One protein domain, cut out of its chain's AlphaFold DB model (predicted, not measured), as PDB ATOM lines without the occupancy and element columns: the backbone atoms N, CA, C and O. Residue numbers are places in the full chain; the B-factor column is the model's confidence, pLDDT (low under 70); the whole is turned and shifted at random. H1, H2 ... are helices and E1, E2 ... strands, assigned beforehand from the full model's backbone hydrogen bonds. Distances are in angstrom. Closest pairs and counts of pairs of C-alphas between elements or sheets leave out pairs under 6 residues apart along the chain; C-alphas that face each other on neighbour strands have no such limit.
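This is residues 357 to 452, 499 to 507 and 516 to 590 of the 719 residues of an uncharacterized protein of Salpingoeca rosetta (strain ATCC 50818 / BSB-021) (UniProt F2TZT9). Look first for a cluster of mostly short, crossing helices, H2, H3, H4, H8, H9 and H10, with a small strand hairpin at either end: E1 and E2, where H1 and H2 pack, and E3 and E4. H5 and H6 pack on H2, and H11 and H12 make a tail at the end of E3 and E4, of which residues 585 to 590 stick out. You will find 180 residues, mostly helix by class, in the order H1, H2, E1 to E4, H3 to H12; each sheet is two antiparallel strands. The whole is compact, with a radius of gyration of the C-alphas of 16.2 A and spans of 46 by 40 by 30 A.

Start at the antiparallel hairpin E3, residues 416 to 419, and E4, residues 422 to 425, where N 417 and O 424 are within hydrogen-bond range at 2.8 A. H9, residues 536 to 548, comes closest to E4 at the C-alphas of Val 538 and Val 425, 6.7 A apart. H8, residues 527 to 534, forms a helical hairpin with H9; they touch, closest C-alphas Gln 532 and Ala 539 at 5.0 A, opposite ways at 38 degrees, only just steep. H3, residues 430 to 433, touches H10, residues 552 to 561, closest C-alphas Cys 433 and Pro 552 at 4.8 A. H4, residues 435 to 439, touches H8, closest C-alphas Met 438 and Lys 528 at 4.9 A. H2, residues 372 to 384, touches H5, residues 444 to 452, with residues 373 to 377 alone, closest C-alphas Leu 373 and Leu 446 at 7.2 A. It touches H6, residues 499 to 507, with residues 383 to 384 alone, closest C-alphas Leu 384 and Thr 504 at 5.3 A. In the antiparallel hairpin E1, residues 395 to 397, and E2, residues 403 to 405, find N 396 and O 404 at 2.9 A; C-alpha 358 of H1, residues 358 to 363, is 5.4 A from C-alpha 395. H7, residues 516 to 519, is close to H5 but not clearly touching, 6.5 A between C-alphas 516 and 451. H11, residues 572 to 576, and H12, residues 581 to 590, are apart. Every O i to N i+4 pair is within range in H1, H2, H4, H9, H10 and H12, but 4 of 5 in H5 and H6, 3 of 4 in H8 and 0 of 1 in H11, with 1 of 2 O i to N i+3; H3 and H7 are too short.

Find C-alpha 358 at (170.702, 186.582, 160.436), where H1 begins, and C-alpha 590 at (152.752, 183.619, 196.356), where H12 ends. H9 runs 18.3 A and H2 17.9 A.

C-alphas 399 and 572 are the farthest apart, 48.1 A. Two cuts leave gaps of 24.7 A from C-alpha 452 to 499 and 14.1 A from 507 to 516; no link printed whole is long. Residues 567 to 590 have pLDDT under 70.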
ATOM      1  N   SER A 357     174.169 186.777 157.001       97.81
ATOM      2  CA  SER A 357     173.821 187.317 158.325       97.81
ATOM      3  C   SER A 357     172.400 186.887 158.709       97.81
ATOM      4  O   SER A 357     171.575 186.594 157.841       97.81
ATOM      5  N   LEU A 358     172.075 186.854 160.002       97.50
ATOM      6  CA  LEU A 358     170.702 186.582 160.436       97.50
ATOM      7  C   LEU A 358     169.756 187.723 160.021       97.50
ATOM      8  O   LEU A 358     168.581 187.467 159.769       97.50
ATOM      9  N   ASP A 359     170.266 188.952 159.870       96.75
ATOM     10  CA  ASP A 359     169.511 190.065 159.280       96.75
ATOM     11  C   ASP A 359     169.113 189.773 157.821       96.75
ATOM     12  O   ASP A 359     167.950 189.979 157.475       96.75
ATOM     13  N   ASP A 360     170.008 189.210 156.994       97.69
ATOM     14  CA  ASP A 360     169.700 188.817 155.604       97.69
ATOM     15  C   ASP A 360     168.632 187.718 155.519       97.69
ATOM     16  O   ASP A 360     167.904 187.640 154.530       97.69
ATOM     17  N   ILE A 361     168.571 186.826 156.513       97.94
ATOM     18  CA  ILE A 361     167.579 185.741 156.585       97.94
ATOM     19  C   ILE A 361     166.199 186.309 156.934       97.94
ATOM     20  O   ILE A 361     165.210 185.989 156.275       97.94
ATOM     21  N   VAL A 362     166.134 187.189 157.940       97.00
ATOM     22  CA  VAL A 362     164.891 187.870 158.336       97.00
ATOM     23  C   VAL A 362     164.388 188.787 157.219       97.00
ATOM     24  O   VAL A 362     163.190 188.825 156.960       97.00
ATOM     25  N   ALA A 363     165.287 189.499 156.532       96.12
ATOM     26  CA  ALA A 363     164.933 190.436 155.466       96.12
ATOM     27  C   ALA A 363     164.410 189.754 154.190       96.12
ATOM     28  O   ALA A 363     163.683 190.387 153.427       96.12
ATOM     29  N   SER A 364     164.755 188.483 153.953       96.94
ATOM     30  CA  SER A 364     164.194 187.682 152.855       96.94
ATOM     31  C   SER A 364     163.060 186.746 153.293       96.94
ATOM     32  O   SER A 364     162.677 185.882 152.510       96.94
ATOM     33  N   GLU A 365     162.588 186.857 154.541       96.19
ATOM     34  CA  GLU A 365     161.585 185.975 155.163       96.19
ATOM     35  C   GLU A 365     161.898 184.466 155.039       96.19
ATOM     36  O   GLU A 365     161.011 183.613 155.010       96.19
ATOM     37  N   ASP A 366     163.186 184.117 154.996       97.38
ATOM     38  CA  ASP A 366     163.687 182.760 154.739       97.38
ATOM     39  C   ASP A 366     163.779 181.962 156.050       97.38
ATOM     40  O   ASP A 366     164.835 181.505 156.491       97.38
ATOM     41  N   TRP A 367     162.645 181.876 156.754       96.38
ATOM     42  CA  TRP A 367     162.585 181.389 158.135       96.38
ATOM     43  C   TRP A 367     163.130 179.964 158.282       96.38
ATOM     44  O   TRP A 367     163.704 179.631 159.325       96.38
ATOM     45  N   ASP A 368     162.927 179.125 157.265       97.25
ATOM     46  CA  ASP A 368     163.242 177.692 157.256       97.25
ATOM     47  C   ASP A 368     164.705 177.388 156.889       97.25
ATOM     48  O   ASP A 368     165.179 176.292 157.181       97.25
ATOM     49  N   ALA A 369     165.475 178.374 156.408       97.44
ATOM     50  CA  ALA A 369     166.936 178.278 156.333       97.44
ATOM     51  C   ALA A 369     167.621 178.226 157.715       97.44
ATOM     52  O   ALA A 369     168.835 178.045 157.789       97.44
ATOM     53  N   VAL A 370     166.879 178.377 158.821       98.19
ATOM     54  CA  VAL A 370     167.405 178.301 160.192       98.19
ATOM     55  C   VAL A 370     167.016 176.990 160.872       98.19
ATOM     56  O   VAL A 370     165.835 176.690 161.068       98.19
ATOM     57  N   ASN A 371     168.035 176.259 161.326       97.88
ATOM     58  CA  ASN A 371     167.919 174.990 162.033       97.88
ATOM     59  C   ASN A 371     167.351 175.175 163.458       97.88
ATOM     60  O   ASN A 371     167.922 175.905 164.269       97.88
ATOM     61  N   ASP A 372     166.277 174.458 163.806       98.00
ATOM     62  CA  ASP A 372     165.567 174.606 165.093       98.00
ATOM     63  C   ASP A 372     166.396 174.265 166.345       98.00
ATOM     64  O   ASP A 372     166.172 174.836 167.418       98.00
ATOM     65  N   LEU A 373     167.370 173.352 166.241       98.25
ATOM     66  CA  LEU A 373     168.297 173.067 167.341       98.25
ATOM     67  C   LEU A 373     169.253 174.248 167.556       98.25
ATOM     68  O   LEU A 373     169.540 174.601 168.701       98.25
ATOM     69  N   SER A 374     169.707 174.886 166.479       98.25
ATOM     70  CA  SER A 374     170.564 176.073 166.540       98.25
ATOM     71  C   SER A 374     169.794 177.317 166.997       98.25
ATOM     72  O   SER A 374     170.212 177.985 167.941       98.25
ATOM     73  N   LEU A 375     168.600 177.560 166.446       98.56
ATOM     74  CA  LEU A 375     167.673 178.609 166.887       98.56
ATOM     75  C   LEU A 375     167.365 178.503 168.386       98.56
ATOM     76  O   LEU A 375     167.468 179.489 169.117       98.56
ATOM     77  N   GLY A 376     167.043 177.297 168.864       98.44
ATOM     78  CA  GLY A 376     166.791 177.043 170.280       98.44
ATOM     79  C   GLY A 376     168.019 177.278 171.168       98.44
ATOM     80  O   GLY A 376     167.868 177.803 172.272       98.44
ATOM     81  N   ARG A 377     169.234 176.955 170.697       98.06
ATOM     82  CA  ARG A 377     170.495 177.256 171.404       98.06
ATOM     83  C   ARG A 377     170.741 178.761 171.498       98.06
ATOM     84  O   ARG A 377     170.966 179.258 172.597       98.06
ATOM     85  N   THR A 378     170.644 179.492 170.389       98.12
ATOM     86  CA  THR A 378     170.891 180.944 170.358       98.12
ATOM     87  C   THR A 378     169.843 181.720 171.156       98.12
ATOM     88  O   THR A 378     170.194 182.639 171.897       98.12
ATOM     89  N   PHE A 379     168.572 181.302 171.101       98.38
ATOM     90  CA  PHE A 379     167.513 181.813 171.976       98.38
ATOM     91  C   PHE A 379     167.867 181.637 173.463       98.38
ATOM     92  O   PHE A 379     167.770 182.593 174.234       98.38
ATOM     93  N   LEU A 380     168.314 180.439 173.866       98.06
ATOM     94  CA  LEU A 380     168.712 180.161 175.249       98.06
ATOM     95  C   LEU A 380     169.941 180.974 175.669       98.06
ATOM     96  O   LEU A 380     169.931 181.533 176.759       98.06
ATOM     97  N   LEU A 381     170.965 181.095 174.822       96.69
ATOM     98  CA  LEU A 381     172.155 181.904 175.117       96.69
ATOM     99  C   LEU A 381     171.796 183.385 175.293       96.69
ATOM    100  O   LEU A 381     172.139 183.975 176.314       96.69
ATOM    101  N   THR A 382     171.023 183.956 174.365       97.19
ATOM    102  CA  THR A 382     170.553 185.353 174.432       97.19
ATOM    103  C   THR A 382     169.729 185.620 175.697       97.19
ATOM    104  O   THR A 382     169.872 186.667 176.326       97.19
ATOM    105  N   LEU A 383     168.885 184.662 176.098       97.44
ATOM    106  CA  LEU A 383     168.063 184.742 177.306       97.44
ATOM    107  C   LEU A 383     168.891 184.621 178.595       97.44
ATOM    108  O   LEU A 383     168.705 185.421 179.508       97.44
ATOM    109  N   LEU A 384     169.778 183.626 178.687       96.88
ATOM    110  CA  LEU A 384     170.538 183.301 179.901       96.88
ATOM    111  C   LEU A 384     171.697 184.270 180.152       96.88
ATOM    112  O   LEU A 384     171.953 184.611 181.302       96.88
ATOM    113  N   LEU A 385     172.364 184.721 179.085       95.81
ATOM    114  CA  LEU A 385     173.453 185.701 179.126       95.81
ATOM    115  C   LEU A 385     172.957 187.146 178.961       95.81
ATOM    116  O   LEU A 385     173.780 188.055 178.903       95.81
ATOM    117  N   THR A 386     171.637 187.355 178.851       96.44
ATOM    118  CA  THR A 386     170.970 188.671 178.814       96.44
ATOM    119  C   THR A 386     171.646 189.697 177.890       96.44
ATOM    120  O   THR A 386     171.898 190.833 178.291       96.44
ATOM    121  N   ALA A 387     171.936 189.281 176.652       95.19
ATOM    122  CA  ALA A 387     172.667 190.075 175.661       95.19
ATOM    123  C   ALA A 387     171.933 191.382 175.292       95.19
ATOM    124  O   ALA A 387     170.742 191.359 174.969       95.19
ATOM    125  N   ASP A 388     172.628 192.525 175.328       93.38
ATOM    126  CA  ASP A 388     172.031 193.844 175.053       93.38
ATOM    127  C   ASP A 388     172.257 194.376 173.627       93.38
ATOM    128  O   ASP A 388     171.752 195.450 173.280       93.38
ATOM    129  N   ASP A 389     172.904 193.568 172.779       95.12
ATOM    130  CA  ASP A 389     173.173 193.851 171.363       95.12
ATOM    131  C   ASP A 389     172.978 192.615 170.444       95.12
ATOM    132  O   ASP A 389     173.712 192.411 169.483       95.12
ATOM    133  N   ALA A 390     171.986 191.744 170.690       95.62
ATOM    134  CA  ALA A 390     171.721 190.572 169.829       95.62
ATOM    135  C   ALA A 390     170.928 190.936 168.542       95.62
ATOM    136  O   ALA A 390     169.840 190.409 168.273       95.62
ATOM    137  N   LYS A 391     171.472 191.877 167.758       94.88
ATOM    138  CA  LYS A 391     171.057 192.249 166.386       94.88
ATOM    139  C   LYS A 391     171.500 191.200 165.346       94.88
ATOM    140  O   LYS A 391     172.294 190.324 165.670       94.88
ATOM    141  N   GLY A 392     170.924 191.212 164.139       95.06
ATOM    142  CA  GLY A 392     171.074 190.107 163.179       95.06
ATOM    143  C   GLY A 392     172.425 190.049 162.465       95.06
ATOM    144  O   GLY A 392     172.886 188.959 162.145       95.06
ATOM    145  N   ASP A 393     173.089 191.184 162.281       95.50
ATOM    146  CA  ASP A 393     174.487 191.288 161.851       95.50
ATOM    147  C   ASP A 393     175.490 190.736 162.888       95.50
ATOM    148  O   ASP A 393     176.588 190.340 162.510       95.50
ATOM    149  N   ASN A 394     175.094 190.590 164.163       96.62
ATOM    150  CA  ASN A 394     175.865 189.869 165.192       96.62
ATOM    151  C   ASN A 394     175.646 188.335 165.153       96.62
ATOM    152  O   ASN A 394     176.095 187.606 166.042       96.62
ATOM    153  N   PHE A 395     174.988 187.800 164.119       97.50
ATOM    154  CA  PHE A 395     174.822 186.358 163.915       97.50
ATOM    155  C   PHE A 395     175.034 185.961 162.453       97.50
ATOM    156  O   PHE A 395     174.451 186.546 161.545       97.50
ATOM    157  N   MET A 396     175.792 184.889 162.230       98.06
ATOM    158  CA  MET A 396     175.959 184.269 160.916       98.06
ATOM    159  C   MET A 396     175.185 182.953 160.853       98.06
ATOM    160  O   MET A 396     175.336 182.102 161.730       98.06
ATOM    161  N   VAL A 397     174.385 182.762 159.806       98.25
ATOM    162  CA  VAL A 397     173.678 181.509 159.511       98.25
ATOM    163  C   VAL A 397     174.447 180.748 158.437       98.25
ATOM    164  O   VAL A 397     174.561 181.188 157.291       98.25
ATOM    165  N   THR A 398     175.015 179.613 158.834       98.06
ATOM    166  CA  THR A 398     175.796 178.722 157.961       98.06
ATOM    167  C   THR A 398     174.913 178.026 156.909       98.06
ATOM    168  O   THR A 398     173.698 177.964 157.085       98.06
ATOM    169  N   PRO A 399     175.490 177.403 155.859       97.12
ATOM    170  CA  PRO A 399     174.724 176.613 154.883       97.12
ATOM    171  C   PRO A 399     173.908 175.442 155.466       97.12
ATOM    172  O   PRO A 399     172.993 174.962 154.807       97.12
ATOM    173  N   ASN A 400     174.207 174.995 156.692       97.56
ATOM    174  CA  ASN A 400     173.452 173.952 157.403       97.56
ATOM    175  C   ASN A 400     172.277 174.517 158.233       97.56
ATOM    176  O   ASN A 400     171.612 173.780 158.963       97.56
ATOM    177  N   GLY A 401     172.078 175.838 158.203       97.94
ATOM    178  CA  GLY A 401     171.138 176.564 159.052       97.94
ATOM    179  C   GLY A 401     171.581 176.741 160.504       97.94
ATOM    180  O   GLY A 401     170.800 177.240 161.318       97.94
ATOM    181  N   ASP A 402     172.811 176.352 160.862       98.31
ATOM    182  CA  ASP A 402     173.359 176.635 162.190       98.31
ATOM    183  C   ASP A 402     173.633 178.131 162.364       98.31
ATOM    184  O   ASP A 402     174.294 178.738 161.516       98.31
ATOM    185  N   ILE A 403     173.160 178.699 163.480       98.06
ATOM    186  CA  ILE A 403     173.398 180.093 163.865       98.06
ATOM    187  C   ILE A 403     174.670 180.157 164.714       98.06
ATOM    188  O   ILE A 403     174.752 179.534 165.773       98.06
ATOM    189  N   ILE A 404     175.632 180.971 164.295       96.94
ATOM    190  CA  ILE A 404     176.866 181.249 165.028       96.94
ATOM    191  C   ILE A 404     176.857 182.721 165.441       96.94
ATOM    192  O   ILE A 404     176.819 183.610 164.593       96.94
ATOM    193  N   GLY A 405     176.888 182.977 166.750       95.12
ATOM    194  CA  GLY A 405     177.048 184.327 167.290       95.12
ATOM    195  C   GLY A 405     178.456 184.868 167.057       95.12
ATOM    196  O   GLY A 405     179.443 184.182 167.329       95.12
ATOM    197  N   ILE A 406     178.529 186.106 166.580       93.38
ATOM    198  CA  ILE A 406     179.734 186.940 166.522       93.38
ATOM    199  C   ILE A 406     179.484 188.209 167.356       93.38
ATOM    200  O   ILE A 406     178.346 188.475 167.718       93.38
ATOM    201  N   ASP A 407     180.525 188.942 167.758       90.88
ATOM    202  CA  ASP A 407     180.394 190.171 168.579       90.88
ATOM    203  C   ASP A 407     179.503 190.013 169.840       90.88
ATOM    204  O   ASP A 407     178.481 190.660 170.037       90.88
ATOM    205  N   ASN A 408     179.881 189.067 170.709       88.31
ATOM    206  CA  ASN A 408     179.181 188.761 171.967       88.31
ATOM    207  C   ASN A 408     179.895 189.374 173.197       88.31
ATOM    208  O   ASN A 408     179.981 188.739 174.248       88.31
ATOM    209  N   ASP A 409     180.443 190.586 173.077       89.69
ATOM    210  CA  ASP A 409     180.983 191.353 174.214       89.69
ATOM    211  C   ASP A 409     179.862 192.027 175.036       89.69
ATOM    212  O   ASP A 409     179.937 192.121 176.264       89.69
ATOM    213  N   HIS A 410     178.779 192.404 174.357       92.62
ATOM    214  CA  HIS A 410     177.553 193.000 174.883       92.62
ATOM    215  C   HIS A 410     176.621 191.981 175.580       92.62
ATOM    216  O   HIS A 410     175.481 191.724 175.179       92.62
ATOM    217  N   VAL A 411     177.135 191.368 176.653       94.88
ATOM    218  CA  VAL A 411     176.486 190.301 177.439       94.88
ATOM    219  C   VAL A 411     176.572 190.528 178.956       94.88
ATOM    220  O   VAL A 411     177.262 191.418 179.451       94.88
ATOM    221  N   LEU A 412     175.852 189.699 179.720       94.06
ATOM    222  CA  LEU A 412     175.780 189.689 181.190       94.06
ATOM    223  C   LEU A 412     175.219 190.986 181.804       94.06
ATOM    224  O   LEU A 412     175.410 191.271 182.993       94.06
ATOM    225  N   GLY A 413     174.494 191.767 181.001       91.94
ATOM    226  CA  GLY A 413     173.760 192.949 181.437       91.94
ATOM    227  C   GLY A 413     172.533 192.601 182.283       91.94
ATOM    228  O   GLY A 413     172.062 191.463 182.322       91.94
ATOM    229  N   ALA A 414     171.957 193.597 182.954       92.94
ATOM    230  CA  ALA A 414     170.606 193.447 183.484       92.94
ATOM    231  C   ALA A 414     169.600 193.542 182.314       92.94
ATOM    232  O   ALA A 414     169.726 194.452 181.493       92.94
ATOM    233  N   PRO A 415     168.576 192.666 182.232       93.44
ATOM    234  CA  PRO A 415     167.594 192.702 181.144       93.44
ATOM    235  C   PRO A 415     166.729 193.970 181.174       93.44
ATOM    236  O   PRO A 415     166.095 194.299 180.172       93.44
ATOM    237  N   PHE A 416     166.751 194.700 182.293       91.69
ATOM    238  CA  PHE A 416     166.148 196.012 182.484       91.69
ATOM    239  C   PHE A 416     167.165 197.011 183.043       91.69
ATOM    240  O   PHE A 416     168.130 196.630 183.705       91.69
ATOM    241  N   LYS A 417     166.907 198.304 182.845       91.25
ATOM    242  CA  LYS A 417     167.664 199.409 183.440       91.25
ATOM    243  C   LYS A 417     166.722 200.548 183.818       91.25
ATOM    244  O   LYS A 417     165.793 200.861 183.073       91.25
ATOM    245  N   ALA A 418     166.973 201.190 184.954       87.69
ATOM    246  CA  ALA A 418     166.250 202.397 185.340       87.69
ATOM    247  C   ALA A 418     166.564 203.562 184.380       87.69
ATOM    248  O   ALA A 418     167.701 203.738 183.934       87.69
ATOM    249  N   SER A 419     165.552 204.372 184.079       86.75
ATOM    250  CA  SER A 419     165.646 205.601 183.289       86.75
ATOM    251  C   SER A 419     164.766 206.693 183.908       86.75
ATOM    252  O   SER A 419     163.904 206.405 184.737       86.75
ATOM    253  N   GLY A 420     164.929 207.946 183.474       84.44
ATOM    254  CA  GLY A 420     164.085 209.058 183.938       84.44
ATOM    255  C   GLY A 420     162.596 208.937 183.573       84.44
ATOM    256  O   GLY A 420     161.788 209.673 184.127       84.44
ATOM    257  N   ALA A 421     162.231 208.019 182.669       83.75
ATOM    258  CA  ALA A 421     160.847 207.717 182.293       83.75
ATOM    259  C   ALA A 421     160.274 206.465 182.998       83.75
ATOM    260  O   ALA A 421     159.104 206.139 182.809       83.75
ATOM    261  N   GLY A 422     161.082 205.764 183.804       84.38
ATOM    262  CA  GLY A 422     160.755 204.463 184.397       84.38
ATOM    263  C   GLY A 422     161.737 203.362 183.985       84.38
ATOM    264  O   GLY A 422     162.840 203.631 183.503       84.38
ATOM    265  N   THR A 423     161.353 202.107 184.188       84.19
ATOM    266  CA  THR A 423     162.173 200.933 183.857       84.19
ATOM    267  C   THR A 423     162.095 200.625 182.363       84.19
ATOM    268  O   THR A 423     161.000 200.453 181.836       84.19
ATOM    269  N   ARG A 424     163.245 200.507 181.687       87.94
ATOM    270  CA  ARG A 424     163.327 200.102 180.275       87.94
ATOM    271  C   ARG A 424     164.000 198.747 180.107       87.94
ATOM    272  O   ARG A 424     164.990 198.481 180.787       87.94
ATOM    273  N   VAL A 425     163.512 197.913 179.187       90.31
ATOM    274  CA  VAL A 425     164.239 196.717 178.722       90.31
ATOM    275  C   VAL A 425     165.543 197.149 178.054       90.31
ATOM    276  O   VAL A 425     165.596 198.141 177.327       90.31
ATOM    277  N   VAL A 426     166.598 196.392 178.335       92.19
ATOM    278  CA  VAL A 426     167.928 196.518 177.730       92.19
ATOM    279  C   VAL A 426     168.327 195.235 176.993       92.19
ATOM    280  O   VAL A 426     169.099 195.312 176.054       92.19
ATOM    281  N   LEU A 427     167.722 194.083 177.307       94.12
ATOM    282  CA  LEU A 427     167.853 192.844 176.529       94.12
ATOM    283  C   LEU A 427     167.290 193.024 175.102       94.12
ATOM    284  O   LEU A 427     166.070 193.057 174.910       94.12
ATOM    285  N   ARG A 428     168.176 193.148 174.103       93.88
ATOM    286  CA  ARG A 428     167.839 193.392 172.688       93.88
ATOM    287  C   ARG A 428     168.082 192.142 171.859       93.88
ATOM    288  O   ARG A 428     169.206 191.667 171.841       93.88
ATOM    289  N   SER A 429     167.069 191.633 171.159       96.94
ATOM    290  CA  SER A 429     167.205 190.434 170.325       96.94
ATOM    291  C   SER A 429     166.315 190.465 169.085       96.94
ATOM    292  O   SER A 429     165.092 190.572 169.203       96.94
ATOM    293  N   LEU A 430     166.910 190.270 167.903       97.38
ATOM    294  CA  LEU A 430     166.163 190.076 166.656       97.38
ATOM    295  C   LEU A 430     165.271 188.827 166.720       97.38
ATOM    296  O   LEU A 430     164.114 188.873 166.303       97.38
ATOM    297  N   ILE A 431     165.767 187.736 167.318       97.88
ATOM    298  CA  ILE A 431     165.006 186.489 167.491       97.88
ATOM    299  C   ILE A 431     163.718 186.763 168.274       97.88
ATOM    300  O   ILE A 431     162.656 186.293 167.879       97.88
ATOM    301  N   PHE A 432     163.766 187.585 169.329       97.75
ATOM    302  CA  PHE A 432     162.575 187.913 170.124       97.75
ATOM    303  C   PHE A 432     161.560 188.788 169.358       97.75
ATOM    304  O   PHE A 432     160.371 188.773 169.698       97.75
ATOM    305  N   CYS A 433     161.987 189.511 168.316       97.19
ATOM    306  CA  CYS A 433     161.115 190.229 167.379       97.19
ATOM    307  C   CYS A 433     160.507 189.319 166.290       97.19
ATOM    308  O   CYS A 433     159.451 189.644 165.753       97.19
ATOM    309  N   CYS A 434     161.102 188.167 165.977       97.00
ATOM    310  CA  CYS A 434     160.634 187.285 164.903       97.00
ATOM    311  C   CYS A 434     159.468 186.393 165.361       97.00
ATOM    312  O   CYS A 434     159.673 185.342 165.972       97.00
ATOM    313  N   ASN A 435     158.222 186.785 165.064       96.25
ATOM    314  CA  ASN A 435     157.040 186.023 165.494       96.25
ATOM    315  C   ASN A 435     156.972 184.566 164.963       96.25
ATOM    316  O   ASN A 435     156.548 183.713 165.750       96.25
ATOM    317  N   PRO A 436     157.404 184.240 163.720       97.12
ATOM    318  CA  PRO A 436     157.469 182.855 163.237       97.12
ATOM    319  C   PRO A 436     158.385 181.983 164.107       97.12
ATOM    320  O   PRO A 436     157.917 181.037 164.739       97.12
ATOM    321  N   TRP A 437     159.660 182.366 164.254       97.62
ATOM    322  CA  TRP A 437     160.629 181.666 165.109       97.62
ATOM    323  C   TRP A 437     160.189 181.588 166.571       97.62
ATOM    324  O   TRP A 437     160.254 180.522 167.177       97.62
ATOM    325  N   MET A 438     159.673 182.681 167.141       98.25
ATOM    326  CA  MET A 438     159.196 182.687 168.528       98.25
ATOM    327  C   MET A 438     158.005 181.748 168.758       98.25
ATOM    328  O   MET A 438     157.805 181.284 169.882       98.25
ATOM    329  N   SER A 439     157.231 181.444 167.715       97.69
ATOM    330  CA  SER A 439     156.119 180.497 167.780       97.69
ATOM    331  C   SER A 439     156.548 179.041 167.556       97.69
ATOM    332  O   SER A 439     155.788 178.152 167.932       97.69
ATOM    333  N   ARG A 440     157.750 178.775 167.014       97.56
ATOM    334  CA  ARG A 440     158.247 177.404 166.810       97.56
ATOM    335  C   ARG A 440     158.429 176.642 168.127       97.56
ATOM    336  O   ARG A 440     158.725 177.201 169.193       97.56
ATOM    337  N   ARG A 441     158.300 175.321 168.009       97.88
ATOM    338  CA  ARG A 441     158.656 174.328 169.024       97.88
ATOM    339  C   ARG A 441     160.162 174.359 169.296       97.88
ATOM    340  O   ARG A 441     160.968 174.344 168.375       97.88
ATOM    341  N   MET A 442     160.559 174.315 170.564       98.06
ATOM    342  CA  MET A 442     161.945 174.054 170.939       98.06
ATOM    343  C   MET A 442     162.315 172.607 170.599       98.06
ATOM    344  O   MET A 442     161.635 171.667 171.018       98.06
ATOM    345  N   HIS A 443     163.426 172.432 169.881       98.31
ATOM    346  CA  HIS A 443     163.906 171.127 169.431       98.31
ATOM    347  C   HIS A 443     163.953 170.083 170.578       98.31
ATOM    348  O   HIS A 443     164.530 170.378 171.632       98.31
ATOM    349  N   PRO A 444     163.410 168.854 170.409       98.06
ATOM    350  CA  PRO A 444     163.249 167.889 171.505       98.06
ATOM    351  C   PRO A 444     164.530 167.551 172.279       98.06
ATOM    352  O   PRO A 444     164.475 167.352 173.491       98.06
ATOM    353  N   ALA A 445     165.696 167.552 171.623       98.19
ATOM    354  CA  ALA A 445     166.975 167.330 172.302       98.19
ATOM    355  C   ALA A 445     167.305 168.431 173.334       98.19
ATOM    356  O   ALA A 445     167.859 168.129 174.388       98.19
ATOM    357  N   LEU A 446     166.918 169.692 173.084       98.06
ATOM    358  CA  LEU A 446     167.076 170.780 174.059       98.06
ATOM    359  C   LEU A 446     166.095 170.629 175.217       98.06
ATOM    360  O   LEU A 446     166.495 170.787 176.364       98.06
ATOM    361  N   VAL A 447     164.844 170.250 174.940       98.25
ATOM    362  CA  VAL A 447     163.844 169.943 175.977       98.25
ATOM    363  C   VAL A 447     164.360 168.830 176.900       98.25
ATOM    364  O   VAL A 447     164.346 168.974 178.122       98.25
ATOM    365  N   GLN A 448     164.896 167.745 176.332       97.88
ATOM    366  CA  GLN A 448     165.469 166.630 177.090       97.88
ATOM    367  C   GLN A 448     166.735 167.032 177.874       97.88
ATOM    368  O   GLN A 448     166.904 166.609 179.018       97.88
ATOM    369  N   HIS A 449     167.604 167.868 177.297       97.44
ATOM    370  CA  HIS A 449     168.808 168.376 177.960       97.44
ATOM    371  C   HIS A 449     168.461 169.314 179.129       97.44
ATOM    372  O   HIS A 449     168.890 169.071 180.258       97.44
ATOM    373  N   LEU A 450     167.598 170.313 178.903       97.62
ATOM    374  CA  LEU A 450     167.124 171.260 179.920       97.62
ATOM    375  C   LEU A 450     166.432 170.568 181.101       97.62
ATOM    376  O   LEU A 450     166.536 171.054 182.224       97.62
ATOM    377  N   ARG A 451     165.759 169.427 180.886       96.75
ATOM    378  CA  ARG A 451     165.176 168.609 181.969       96.75
ATOM    379  C   ARG A 451     166.221 167.952 182.877       96.75
ATOM    380  O   ARG A 451     165.911 167.730 184.047       96.75
ATOM    381  N   ARG A 452     167.402 167.613 182.337       97.25
ATOM    382  CA  ARG A 452     168.437 166.773 182.974       97.25
ATOM    383  C   ARG A 452     169.579 167.555 183.627       97.25
ATOM    384  O   ARG A 452     170.129 167.081 184.612       97.25
ATOM    385  N   SER A 499     176.031 189.209 190.655       94.06
ATOM    386  CA  SER A 499     174.684 189.523 190.150       94.06
ATOM    387  C   SER A 499     174.452 189.241 188.651       94.06
ATOM    388  O   SER A 499     173.353 189.473 188.135       94.06
ATOM    389  N   ALA A 500     175.459 188.735 187.929       94.19
ATOM    390  CA  ALA A 500     175.296 188.070 186.634       94.19
ATOM    391  C   ALA A 500     175.240 186.538 186.795       94.19
ATOM    392  O   ALA A 500     174.391 185.895 186.179       94.19
ATOM    393  N   VAL A 501     176.071 185.962 187.673       95.94
ATOM    394  CA  VAL A 501     176.049 184.534 188.050       95.94
ATOM    395  C   VAL A 501     174.689 184.139 188.640       95.94
ATOM    396  O   VAL A 501     174.040 183.223 188.138       95.94
ATOM    397  N   GLU A 502     174.226 184.869 189.655       95.75
ATOM    398  CA  GLU A 502     172.938 184.692 190.342       95.75
ATOM    399  C   GLU A 502     171.763 184.767 189.353       95.75
ATOM    400  O   GLU A 502     170.866 183.921 189.358       95.75
ATOM    401  N   ARG A 503     171.812 185.745 188.441       95.25
ATOM    402  CA  ARG A 503     170.807 185.976 187.396       95.25
ATOM    403  C   ARG A 503     170.777 184.845 186.370       95.25
ATOM    404  O   ARG A 503     169.699 184.361 186.044       95.25
ATOM    405  N   THR A 504     171.941 184.392 185.905       96.25
ATOM    406  CA  THR A 504     172.069 183.269 184.962       96.25
ATOM    407  C   THR A 504     171.562 181.971 185.599       96.25
ATOM    408  O   THR A 504     170.765 181.254 184.995       96.25
ATOM    409  N   LEU A 505     171.944 181.705 186.857       97.06
ATOM    410  CA  LEU A 505     171.475 180.560 187.642       97.06
ATOM    411  C   LEU A 505     169.950 180.579 187.816       97.06
ATOM    412  O   LEU A 505     169.291 179.555 187.616       97.06
ATOM    413  N   LEU A 506     169.377 181.738 188.153       96.62
ATOM    414  CA  LEU A 506     167.932 181.906 188.252       96.62
ATOM    415  C   LEU A 506     167.238 181.677 186.911       96.62
ATOM    416  O   LEU A 506     166.256 180.939 186.863       96.62
ATOM    417  N   LEU A 507     167.690 182.329 185.840       97.31
ATOM    418  CA  LEU A 507     167.040 182.229 184.536       97.31
ATOM    419  C   LEU A 507     167.075 180.786 184.031       97.31
ATOM    420  O   LEU A 507     166.065 180.299 183.527       97.31
ATOM    421  N   LYS A 516     159.719 171.742 182.416       97.25
ATOM    422  CA  LYS A 516     159.133 170.645 183.209       97.25
ATOM    423  C   LYS A 516     157.613 170.806 183.360       97.25
ATOM    424  O   LYS A 516     156.878 169.844 183.164       97.25
ATOM    425  N   ALA A 517     157.135 172.019 183.638       97.50
ATOM    426  CA  ALA A 517     155.715 172.301 183.846       97.50
ATOM    427  C   ALA A 517     154.875 172.264 182.556       97.50
ATOM    428  O   ALA A 517     153.693 171.935 182.619       97.50
ATOM    429  N   ARG A 518     155.445 172.600 181.389       97.06
ATOM    430  CA  ARG A 518     154.765 172.441 180.087       97.06
ATOM    431  C   ARG A 518     154.686 170.971 179.682       97.06
ATOM    432  O   ARG A 518     153.595 170.484 179.399       97.06
ATOM    433  N   ASP A 519     155.816 170.270 179.751       93.44
ATOM    434  CA  ASP A 519     155.947 168.843 179.434       93.44
ATOM    435  C   ASP A 519     154.973 167.981 180.260       93.44
ATOM    436  O   ASP A 519     154.201 167.210 179.694       93.44
ATOM    437  N   ALA A 520     154.892 168.219 181.575       96.06
ATOM    438  CA  ALA A 520     153.961 167.533 182.478       96.06
ATOM    439  C   ALA A 520     152.465 167.785 182.183       96.06
ATOM    440  O   ALA A 520     151.616 167.030 182.647       96.06
ATOM    441  N   ARG A 521     152.124 168.828 181.411       97.50
ATOM    442  CA  ARG A 521     150.753 169.111 180.942       97.50
ATOM    443  C   ARG A 521     150.510 168.666 179.494       97.50
ATOM    444  O   ARG A 521     149.496 169.047 178.916       97.50
ATOM    445  N   GLY A 522     151.456 167.957 178.871       96.38
ATOM    446  CA  GLY A 522     151.429 167.656 177.435       96.38
ATOM    447  C   GLY A 522     151.489 168.904 176.541       96.38
ATOM    448  O   GLY A 522     151.181 168.827 175.354       96.38
ATOM    449  N   GLN A 523     151.853 170.065 177.095       97.62
ATOM    450  CA  GLN A 523     151.882 171.334 176.373       97.62
ATOM    451  C   GLN A 523     153.199 171.513 175.630       97.62
ATOM    452  O   GLN A 523     154.281 171.250 176.160       97.62
ATOM    453  N   GLU A 524     153.115 172.066 174.425       97.50
ATOM    454  CA  GLU A 524     154.299 172.345 173.630       97.50
ATOM    455  C   GLU A 524     155.212 173.395 174.290       97.50
ATOM    456  O   GLU A 524     154.779 174.429 174.823       97.50
ATOM    457  N   VAL A 525     156.512 173.114 174.249       98.25
ATOM    458  CA  VAL A 525     157.573 174.016 174.696       98.25
ATOM    459  C   VAL A 525     157.976 174.887 173.507       98.25
ATOM    460  O   VAL A 525     158.805 174.478 172.703       98.25
ATOM    461  N   THR A 526     157.384 176.073 173.376       98.38
ATOM    462  CA  THR A 526     157.741 177.066 172.341       98.38
ATOM    463  C   THR A 526     158.660 178.153 172.897       98.38
ATOM    464  O   THR A 526     158.671 178.403 174.107       98.38
ATOM    465  N   LEU A 527     159.420 178.837 172.035       98.50
ATOM    466  CA  LEU A 527     160.383 179.866 172.467       98.50
ATOM    467  C   LEU A 527     159.685 181.050 173.165       98.50
ATOM    468  O   LEU A 527     160.056 181.433 174.276       98.50
ATOM    469  N   LYS A 528     158.583 181.552 172.588       98.25
ATOM    470  CA  LYS A 528     157.651 182.507 173.221       98.25
ATOM    471  C   LYS A 528     157.175 182.006 174.581       98.25
ATOM    472  O   LYS A 528     157.188 182.762 175.549       98.25
ATOM    473  N   GLY A 529     156.810 180.728 174.656       97.88
ATOM    474  CA  GLY A 529     156.337 180.088 175.873       97.88
ATOM    475  C   GLY A 529     157.376 179.982 176.991       97.88
ATOM    476  O   GLY A 529     156.981 179.962 178.155       97.88
ATOM    477  N   LEU A 530     158.670 179.940 176.657       98.19
ATOM    478  CA  LEU A 530     159.776 179.988 177.618       98.19
ATOM    479  C   LEU A 530     160.140 181.422 178.014       98.19
ATOM    480  O   LEU A 530     160.326 181.679 179.202       98.19
ATOM    481  N   LEU A 531     160.171 182.367 177.064       98.19
ATOM    482  CA  LEU A 531     160.416 183.783 177.368       98.19
ATOM    483  C   LEU A 531     159.359 184.319 178.348       98.19
ATOM    484  O   LEU A 531     159.710 184.946 179.343       98.19
ATOM    485  N   GLN A 532     158.082 183.980 178.122       97.81
ATOM    486  CA  GLN A 532     156.960 184.315 179.009       97.81
ATOM    487  C   GLN A 532     157.106 183.769 180.438       97.81
ATOM    488  O   GLN A 532     156.608 184.395 181.366       97.81
ATOM    489  N   SER A 533     157.768 182.627 180.639       96.88
ATOM    490  CA  SER A 533     157.956 182.040 181.975       96.88
ATOM    491  C   SER A 533     159.277 182.436 182.647       96.88
ATOM    492  O   SER A 533     159.372 182.383 183.870       96.88
ATOM    493  N   ALA A 534     160.298 182.829 181.880       96.81
ATOM    494  CA  ALA A 534     161.595 183.246 182.417       96.81
ATOM    495  C   ALA A 534     161.651 184.749 182.744       96.81
ATOM    496  O   ALA A 534     162.134 185.131 183.814       96.81
ATOM    497  N   LEU A 535     161.140 185.583 181.831       96.50
ATOM    498  CA  LEU A 535     161.135 187.048 181.887       96.50
ATOM    499  C   LEU A 535     159.783 187.583 181.360       96.50
ATOM    500  O   LEU A 535     159.724 188.095 180.236       96.50
ATOM    501  N   PRO A 536     158.680 187.437 182.122       95.88
ATOM    502  CA  PRO A 536     157.333 187.780 181.656       95.88
ATOM    503  C   PRO A 536     157.188 189.241 181.208       95.88
ATOM    504  O   PRO A 536     156.463 189.518 180.256       95.88
ATOM    505  N   GLU A 537     157.908 190.175 181.828       93.38
ATOM    506  CA  GLU A 537     157.845 191.603 181.508       93.38
ATOM    507  C   GLU A 537     158.611 191.921 180.208       93.38
ATOM    508  O   GLU A 537     158.140 192.718 179.396       93.38
ATOM    509  N   VAL A 538     159.727 191.224 179.932       94.75
ATOM    510  CA  VAL A 538     160.377 191.254 178.603       94.75
ATOM    511  C   VAL A 538     159.441 190.642 177.559       94.75
ATOM    512  O   VAL A 538     159.237 191.209 176.487       94.75
ATOM    513  N   ALA A 539     158.822 189.503 177.875       96.31
ATOM    514  CA  ALA A 539     157.896 188.826 176.974       96.31
ATOM    515  C   ALA A 539     156.671 189.686 176.626       96.31
ATOM    516  O   ALA A 539     156.210 189.639 175.484       96.31
ATOM    517  N   ALA A 540     156.163 190.475 177.578       94.50
ATOM    518  CA  ALA A 540     155.071 191.422 177.373       94.50
ATOM    519  C   ALA A 540     155.468 192.524 176.381       94.50
ATOM    520  O   ALA A 540     154.801 192.675 175.359       94.50
ATOM    521  N   VAL A 541     156.602 193.201 176.611       92.69
ATOM    522  CA  VAL A 541     157.138 194.244 175.716       92.69
ATOM    523  C   VAL A 541     157.314 193.710 174.297       92.69
ATOM    524  O   VAL A 541     156.722 194.236 173.359       92.69
ATOM    525  N   TYR A 542     158.048 192.607 174.119       94.94
ATOM    526  CA  TYR A 542     158.246 192.036 172.783       94.94
ATOM    527  C   TYR A 542     156.937 191.532 172.152       94.94
ATOM    528  O   TYR A 542     156.840 191.460 170.932       94.94
ATOM    529  N   THR A 543     155.906 191.203 172.937       95.31
ATOM    530  CA  THR A 543     154.582 190.858 172.393       95.31
ATOM    531  C   THR A 543     153.808 192.091 171.931       95.31
ATOM    532  O   THR A 543     153.227 192.039 170.853       95.31
ATOM    533  N   GLN A 544     153.868 193.205 172.667       93.75
ATOM    534  CA  GLN A 544     153.332 194.494 172.217       93.75
ATOM    535  C   GLN A 544     154.030 194.957 170.930       93.75
ATOM    536  O   GLN A 544     153.365 195.319 169.966       93.75
ATOM    537  N   MET A 545     155.362 194.880 170.874       91.94
ATOM    538  CA  MET A 545     156.134 195.322 169.708       91.94
ATOM    539  C   MET A 545     155.878 194.457 168.467       91.94
ATOM    540  O   MET A 545     155.661 195.006 167.392       91.94
ATOM    541  N   ARG A 546     155.789 193.125 168.602       93.44
ATOM    542  CA  ARG A 546     155.387 192.232 167.492       93.44
ATOM    543  C   ARG A 546     153.931 192.410 167.034       93.44
ATOM    544  O   ARG A 546     153.571 191.856 166.005       93.44
ATOM    545  N   GLY A 547     153.099 193.131 167.789       93.19
ATOM    546  CA  GLY A 547     151.751 193.539 167.373       93.19
ATOM    547  C   GLY A 547     151.664 194.973 166.833       93.19
ATOM    548  O   GLY A 547     150.633 195.339 166.281       93.19
ATOM    549  N   ALA A 548     152.715 195.784 166.997       94.19
ATOM    550  CA  ALA A 548     152.743 197.201 166.622       94.19
ATOM    551  C   ALA A 548     153.545 197.495 165.340       94.19
ATOM    552  O   ALA A 548     153.451 198.598 164.807       94.19
ATOM    553  N   PHE A 549     154.335 196.533 164.860       95.44
ATOM    554  CA  PHE A 549     155.228 196.672 163.707       95.44
ATOM    555  C   PHE A 549     155.023 195.540 162.704       95.44
ATOM    556  O   PHE A 549     154.638 194.436 163.087       95.44
ATOM    557  N   THR A 550     155.294 195.816 161.426       94.06
ATOM    558  CA  THR A 550     155.080 194.842 160.344       94.06
ATOM    559  C   THR A 550     156.254 193.880 160.207       94.06
ATOM    560  O   THR A 550     156.047 192.689 160.000       94.06
ATOM    561  N   THR A 551     157.481 194.374 160.401       95.62
ATOM    562  CA  THR A 551     158.708 193.570 160.296       95.62
ATOM    563  C   THR A 551     159.432 193.425 161.643       95.62
ATOM    564  O   THR A 551     159.370 194.323 162.494       95.62
ATOM    565  N   PRO A 552     160.203 192.339 161.856       95.62
ATOM    566  CA  PRO A 552     161.046 192.207 163.043       95.62
ATOM    567  C   PRO A 552     162.118 193.302 163.145       95.62
ATOM    568  O   PRO A 552     162.474 193.696 164.256       95.62
ATOM    569  N   HIS A 553     162.594 193.831 162.012       94.06
ATOM    570  CA  HIS A 553     163.549 194.942 161.956       94.06
ATOM    571  C   HIS A 553     162.970 196.256 162.478       94.06
ATOM    572  O   HIS A 553     163.642 196.945 163.242       94.06
ATOM    573  N   GLU A 554     161.729 196.599 162.125       94.50
ATOM    574  CA  GLU A 554     161.027 197.759 162.693       94.50
ATOM    575  C   GLU A 554     160.875 197.634 164.213       94.50
ATOM    576  O   GLU A 554     161.232 198.556 164.953       94.50
ATOM    577  N   ALA A 555     160.421 196.466 164.684       92.94
ATOM    578  CA  ALA A 555     160.287 196.187 166.109       92.94
ATOM    579  C   ALA A 555     161.634 196.324 166.837       92.94
ATOM    580  O   ALA A 555     161.730 197.061 167.820       92.94
ATOM    581  N   LEU A 556     162.693 195.684 166.330       90.94
ATOM    582  CA  LEU A 556     164.025 195.754 166.928       90.94
ATOM    583  C   LEU A 556     164.557 197.193 166.940       90.94
ATOM    584  O   LEU A 556     165.072 197.654 167.960       90.94
ATOM    585  N   ARG A 557     164.375 197.939 165.843       89.94
ATOM    586  CA  ARG A 557     164.784 199.344 165.720       89.94
ATOM    587  C   ARG A 557     164.177 200.213 166.824       89.94
ATOM    588  O   ARG A 557     164.880 201.068 167.363       89.94
ATOM    589  N   CYS A 558     162.932 199.978 167.230       87.75
ATOM    590  CA  CYS A 558     162.362 200.705 168.365       87.75
ATOM    591  C   CYS A 558     162.981 200.318 169.723       87.75
ATOM    592  O   CYS A 558     163.158 201.211 170.547       87.75
ATOM    593  N   VAL A 559     163.448 199.078 169.936       83.94
ATOM    594  CA  VAL A 559     164.213 198.705 171.156       83.94
ATOM    595  C   VAL A 559     165.561 199.448 171.236       83.94
ATOM    596  O   VAL A 559     166.055 199.761 172.322       83.94
ATOM    597  N   TYR A 560     166.175 199.759 170.090       85.06
ATOM    598  CA  TYR A 560     167.411 200.551 170.033       85.06
ATOM    599  C   TYR A 560     167.168 202.052 170.213       85.06
ATOM    600  O   TYR A 560     167.790 202.668 171.080       85.06
ATOM    601  N   PHE A 561     166.295 202.642 169.390       86.62
ATOM    602  CA  PHE A 561     166.206 204.100 169.225       86.62
ATOM    603  C   PHE A 561     165.075 204.773 169.999       86.62
ATOM    604  O   PHE A 561     165.156 205.979 170.233       86.62
ATOM    605  N   ARG A 562     164.021 204.035 170.368       83.12
ATOM    606  CA  ARG A 562     162.876 204.558 171.128       83.12
ATOM    607  C   ARG A 562     162.383 203.591 172.216       83.12
ATOM    608  O   ARG A 562     161.184 203.301 172.254       83.12
ATOM    609  N   PRO A 563     163.269 203.093 173.103       74.81
ATOM    610  CA  PRO A 563     162.856 202.219 174.194       74.81
ATOM    611  C   PRO A 563     161.634 202.780 174.943       74.81
ATOM    612  O   PRO A 563     160.653 202.079 175.167       74.81
ATOM    613  N   GLU A 564     161.659 204.073 175.259       78.38
ATOM    614  CA  GLU A 564     160.677 204.759 176.100       78.38
ATOM    615  C   GLU A 564     159.232 204.775 175.543       78.38
ATOM    616  O   GLU A 564     158.310 205.042 176.310       78.38
ATOM    617  N   GLU A 565     159.001 204.466 174.258       77.25
ATOM    618  CA  GLU A 565     157.651 204.396 173.663       77.25
ATOM    619  C   GLU A 565     156.916 203.070 173.944       77.25
ATOM    620  O   GLU A 565     155.688 203.029 173.876       77.25
ATOM    621  N   PHE A 566     157.641 201.992 174.271       70.38
ATOM    622  CA  PHE A 566     157.096 200.625 174.358       70.38
ATOM    623  C   PHE A 566     157.148 200.013 175.761       70.38
ATOM    624  O   PHE A 566     156.916 198.814 175.923       70.38
ATOM    625  N   PHE A 567     157.406 200.828 176.787       67.75
ATOM    626  CA  PHE A 567     157.266 200.395 178.175       67.75
ATOM    627  C   PHE A 567     155.965 200.914 178.782       67.75
ATOM    628  O   PHE A 567     155.730 202.126 178.763       67.75
ATOM    629  N   PRO A 568     155.139 200.046 179.402       55.81
ATOM    630  CA  PRO A 568     154.228 200.546 180.417       55.81
ATOM    631  C   PRO A 568     155.066 201.259 181.485       55.81
ATOM    632  O   PRO A 568     156.179 200.825 181.800       55.81
ATOM    633  N   ARG A 569     154.532 202.337 182.076       57.66
ATOM    634  CA  ARG A 569     155.116 202.870 183.316       57.66
ATOM    635  C   ARG A 569     155.252 201.688 184.282       57.66
ATOM    636  O   ARG A 569     154.265 200.960 184.426       57.66
ATOM    637  N   PRO A 570     156.427 201.455 184.894       50.34
ATOM    638  CA  PRO A 570     156.592 200.302 185.762       50.34
ATOM    639  C   PRO A 570     155.519 200.359 186.858       50.34
ATOM    640  O   PRO A 570     155.311 201.441 187.422       50.34
ATOM    641  N   PRO A 571     154.849 199.236 187.179       49.41
ATOM    642  CA  PRO A 571     154.131 199.114 188.440       49.41
ATOM    643  C   PRO A 571     155.052 199.611 189.564       49.41
ATOM    644  O   PRO A 571     156.248 199.298 189.520       49.41
ATOM    645  N   PRO A 572     154.561 200.420 190.519       48.00
ATOM    646  CA  PRO A 572     155.422 201.157 191.451       48.00
ATOM    647  C   PRO A 572     156.387 200.248 192.231       48.00
ATOM    648  O   PRO A 572     157.508 200.648 192.542       48.00
ATOM    649  N   ASP A 573     155.990 198.998 192.456       48.03
ATOM    650  CA  ASP A 573     156.746 197.970 193.176       48.03
ATOM    651  C   ASP A 573     157.915 197.381 192.360       48.03
ATOM    652  O   ASP A 573     158.905 196.904 192.919       48.03
ATOM    653  N   LEU A 574     157.846 197.444 191.024       43.75
ATOM    654  CA  LEU A 574     158.772 196.762 190.108       43.75
ATOM    655  C   LEU A 574     160.165 197.420 190.051       43.75
ATOM    656  O   LEU A 574     161.115 196.839 189.529       43.75
ATOM    657  N   VAL A 575     160.325 198.609 190.640       44.25
ATOM    658  CA  VAL A 575     161.618 199.311 190.764       44.25
ATOM    659  C   VAL A 575     162.578 198.591 191.729       44.25
ATOM    660  O   VAL A 575     163.786 198.804 191.650       44.25
ATOM    661  N   LYS A 576     162.078 197.709 192.609       44.91
ATOM    662  CA  LYS A 576     162.901 196.952 193.571       44.91
ATOM    663  C   LYS A 576     163.500 195.644 193.041       44.91
ATOM    664  O   LYS A 576     164.284 195.039 193.764       44.91
ATOM    665  N   TYR A 577     163.194 195.218 191.812       47.59
ATOM    666  CA  TYR A 577     163.798 194.012 191.225       47.59
ATOM    667  C   TYR A 577     165.231 194.250 190.715       47.59
ATOM    668  O   TYR A 577     165.541 194.067 189.534       47.59
ATOM    669  N   ASP A 578     166.144 194.531 191.647       45.84
ATOM    670  CA  ASP A 578     167.374 193.746 191.613       45.84
ATOM    671  C   ASP A 578     166.974 192.279 191.811       45.84
ATOM    672  O   ASP A 578     166.100 191.950 192.616       45.84
ATOM    673  N   ILE A 579     167.534 191.391 190.996       49.12
ATOM    674  CA  ILE A 579     167.053 190.010 190.892       49.12
ATOM    675  C   ILE A 579     167.706 189.179 192.007       49.12
ATOM    676  O   ILE A 579     168.590 188.362 191.753       49.12
ATOM    677  N   THR A 580     167.296 189.435 193.254       45.81
ATOM    678  CA  THR A 580     167.725 188.658 194.425       45.81
ATOM    679  C   THR A 580     166.991 187.320 194.480       45.81
ATOM    680  O   THR A 580     165.876 187.163 193.971       45.81
ATOM    681  N   VAL A 581     167.615 186.328 195.119       40.88
ATOM    682  CA  VAL A 581     167.010 185.002 195.328       40.88
ATOM    683  C   VAL A 581     165.729 185.110 196.173       40.88
ATOM    684  O   VAL A 581     164.766 184.387 195.930       40.88
ATOM    685  N   GLU A 582     165.682 186.061 197.106       40.31
ATOM    686  CA  GLU A 582     164.555 186.308 198.014       40.31
ATOM    687  C   GLU A 582     163.285 186.710 197.251       40.31
ATOM    688  O   GLU A 582     162.228 186.113 197.456       40.31
ATOM    689  N   GLY A 583     163.388 187.666 196.316       47.72
ATOM    690  CA  GLY A 583     162.248 188.128 195.516       47.72
ATOM    691  C   GLY A 583     161.645 187.027 194.638       47.72
ATOM    692  O   GLY A 583     160.442 187.013 194.381       47.72
ATOM    693  N   VAL A 584     162.462 186.054 194.225       45.69
ATOM    694  CA  VAL A 584     162.009 184.864 193.489       45.69
ATOM    695  C   VAL A 584     161.281 183.894 194.406       45.69
ATOM    696  O   VAL A 584     160.206 183.419 194.044       45.69
ATOM    697  N   LEU A 585     161.855 183.593 195.574       42.62
ATOM    698  CA  LEU A 585     161.251 182.678 196.540       42.62
ATOM    699  C   LEU A 585     159.899 183.218 197.020       42.62
ATOM    700  O   LEU A 585     158.924 182.472 197.015       42.62
ATOM    701  N   ALA A 586     159.805 184.521 197.300       48.62
ATOM    702  CA  ALA A 586     158.548 185.195 197.621       48.62
ATOM    703  C   ALA A 586     157.514 185.087 196.480       48.62
ATOM    704  O   ALA A 586     156.367 184.708 196.718       48.62
ATOM    705  N   GLN A 587     157.915 185.343 195.226       45.06
ATOM    706  CA  GLN A 587     157.023 185.227 194.064       45.06
ATOM    707  C   GLN A 587     156.535 183.782 193.843       45.06
ATOM    708  O   GLN A 587     155.364 183.562 193.532       45.06
ATOM    709  N   GLN A 588     157.405 182.786 194.034       46.12
ATOM    710  CA  GLN A 588     157.047 181.370 193.925       46.12
ATOM    711  C   GLN A 588     156.123 180.932 195.076       46.12
ATOM    712  O   GLN A 588     155.138 180.233 194.845       46.12
ATOM    713  N   GLN A 589     156.377 181.407 196.297       47.91
ATOM    714  CA  GLN A 589     155.534 181.175 197.472       47.91
ATOM    715  C   GLN A 589     154.131 181.786 197.300       47.91
ATOM    716  O   GLN A 589     153.141 181.137 197.639       47.91
ATOM    717  N   GLN A 590     154.028 182.976 196.693       47.41
ATOM    718  CA  GLN A 590     152.752 183.619 196.356       47.41
ATOM    719  C   GLN A 590     151.981 182.872 195.249       47.41
ATOM    720  O   GLN A 590     150.755 182.794 195.286       47.41
TER     721      GLN A 590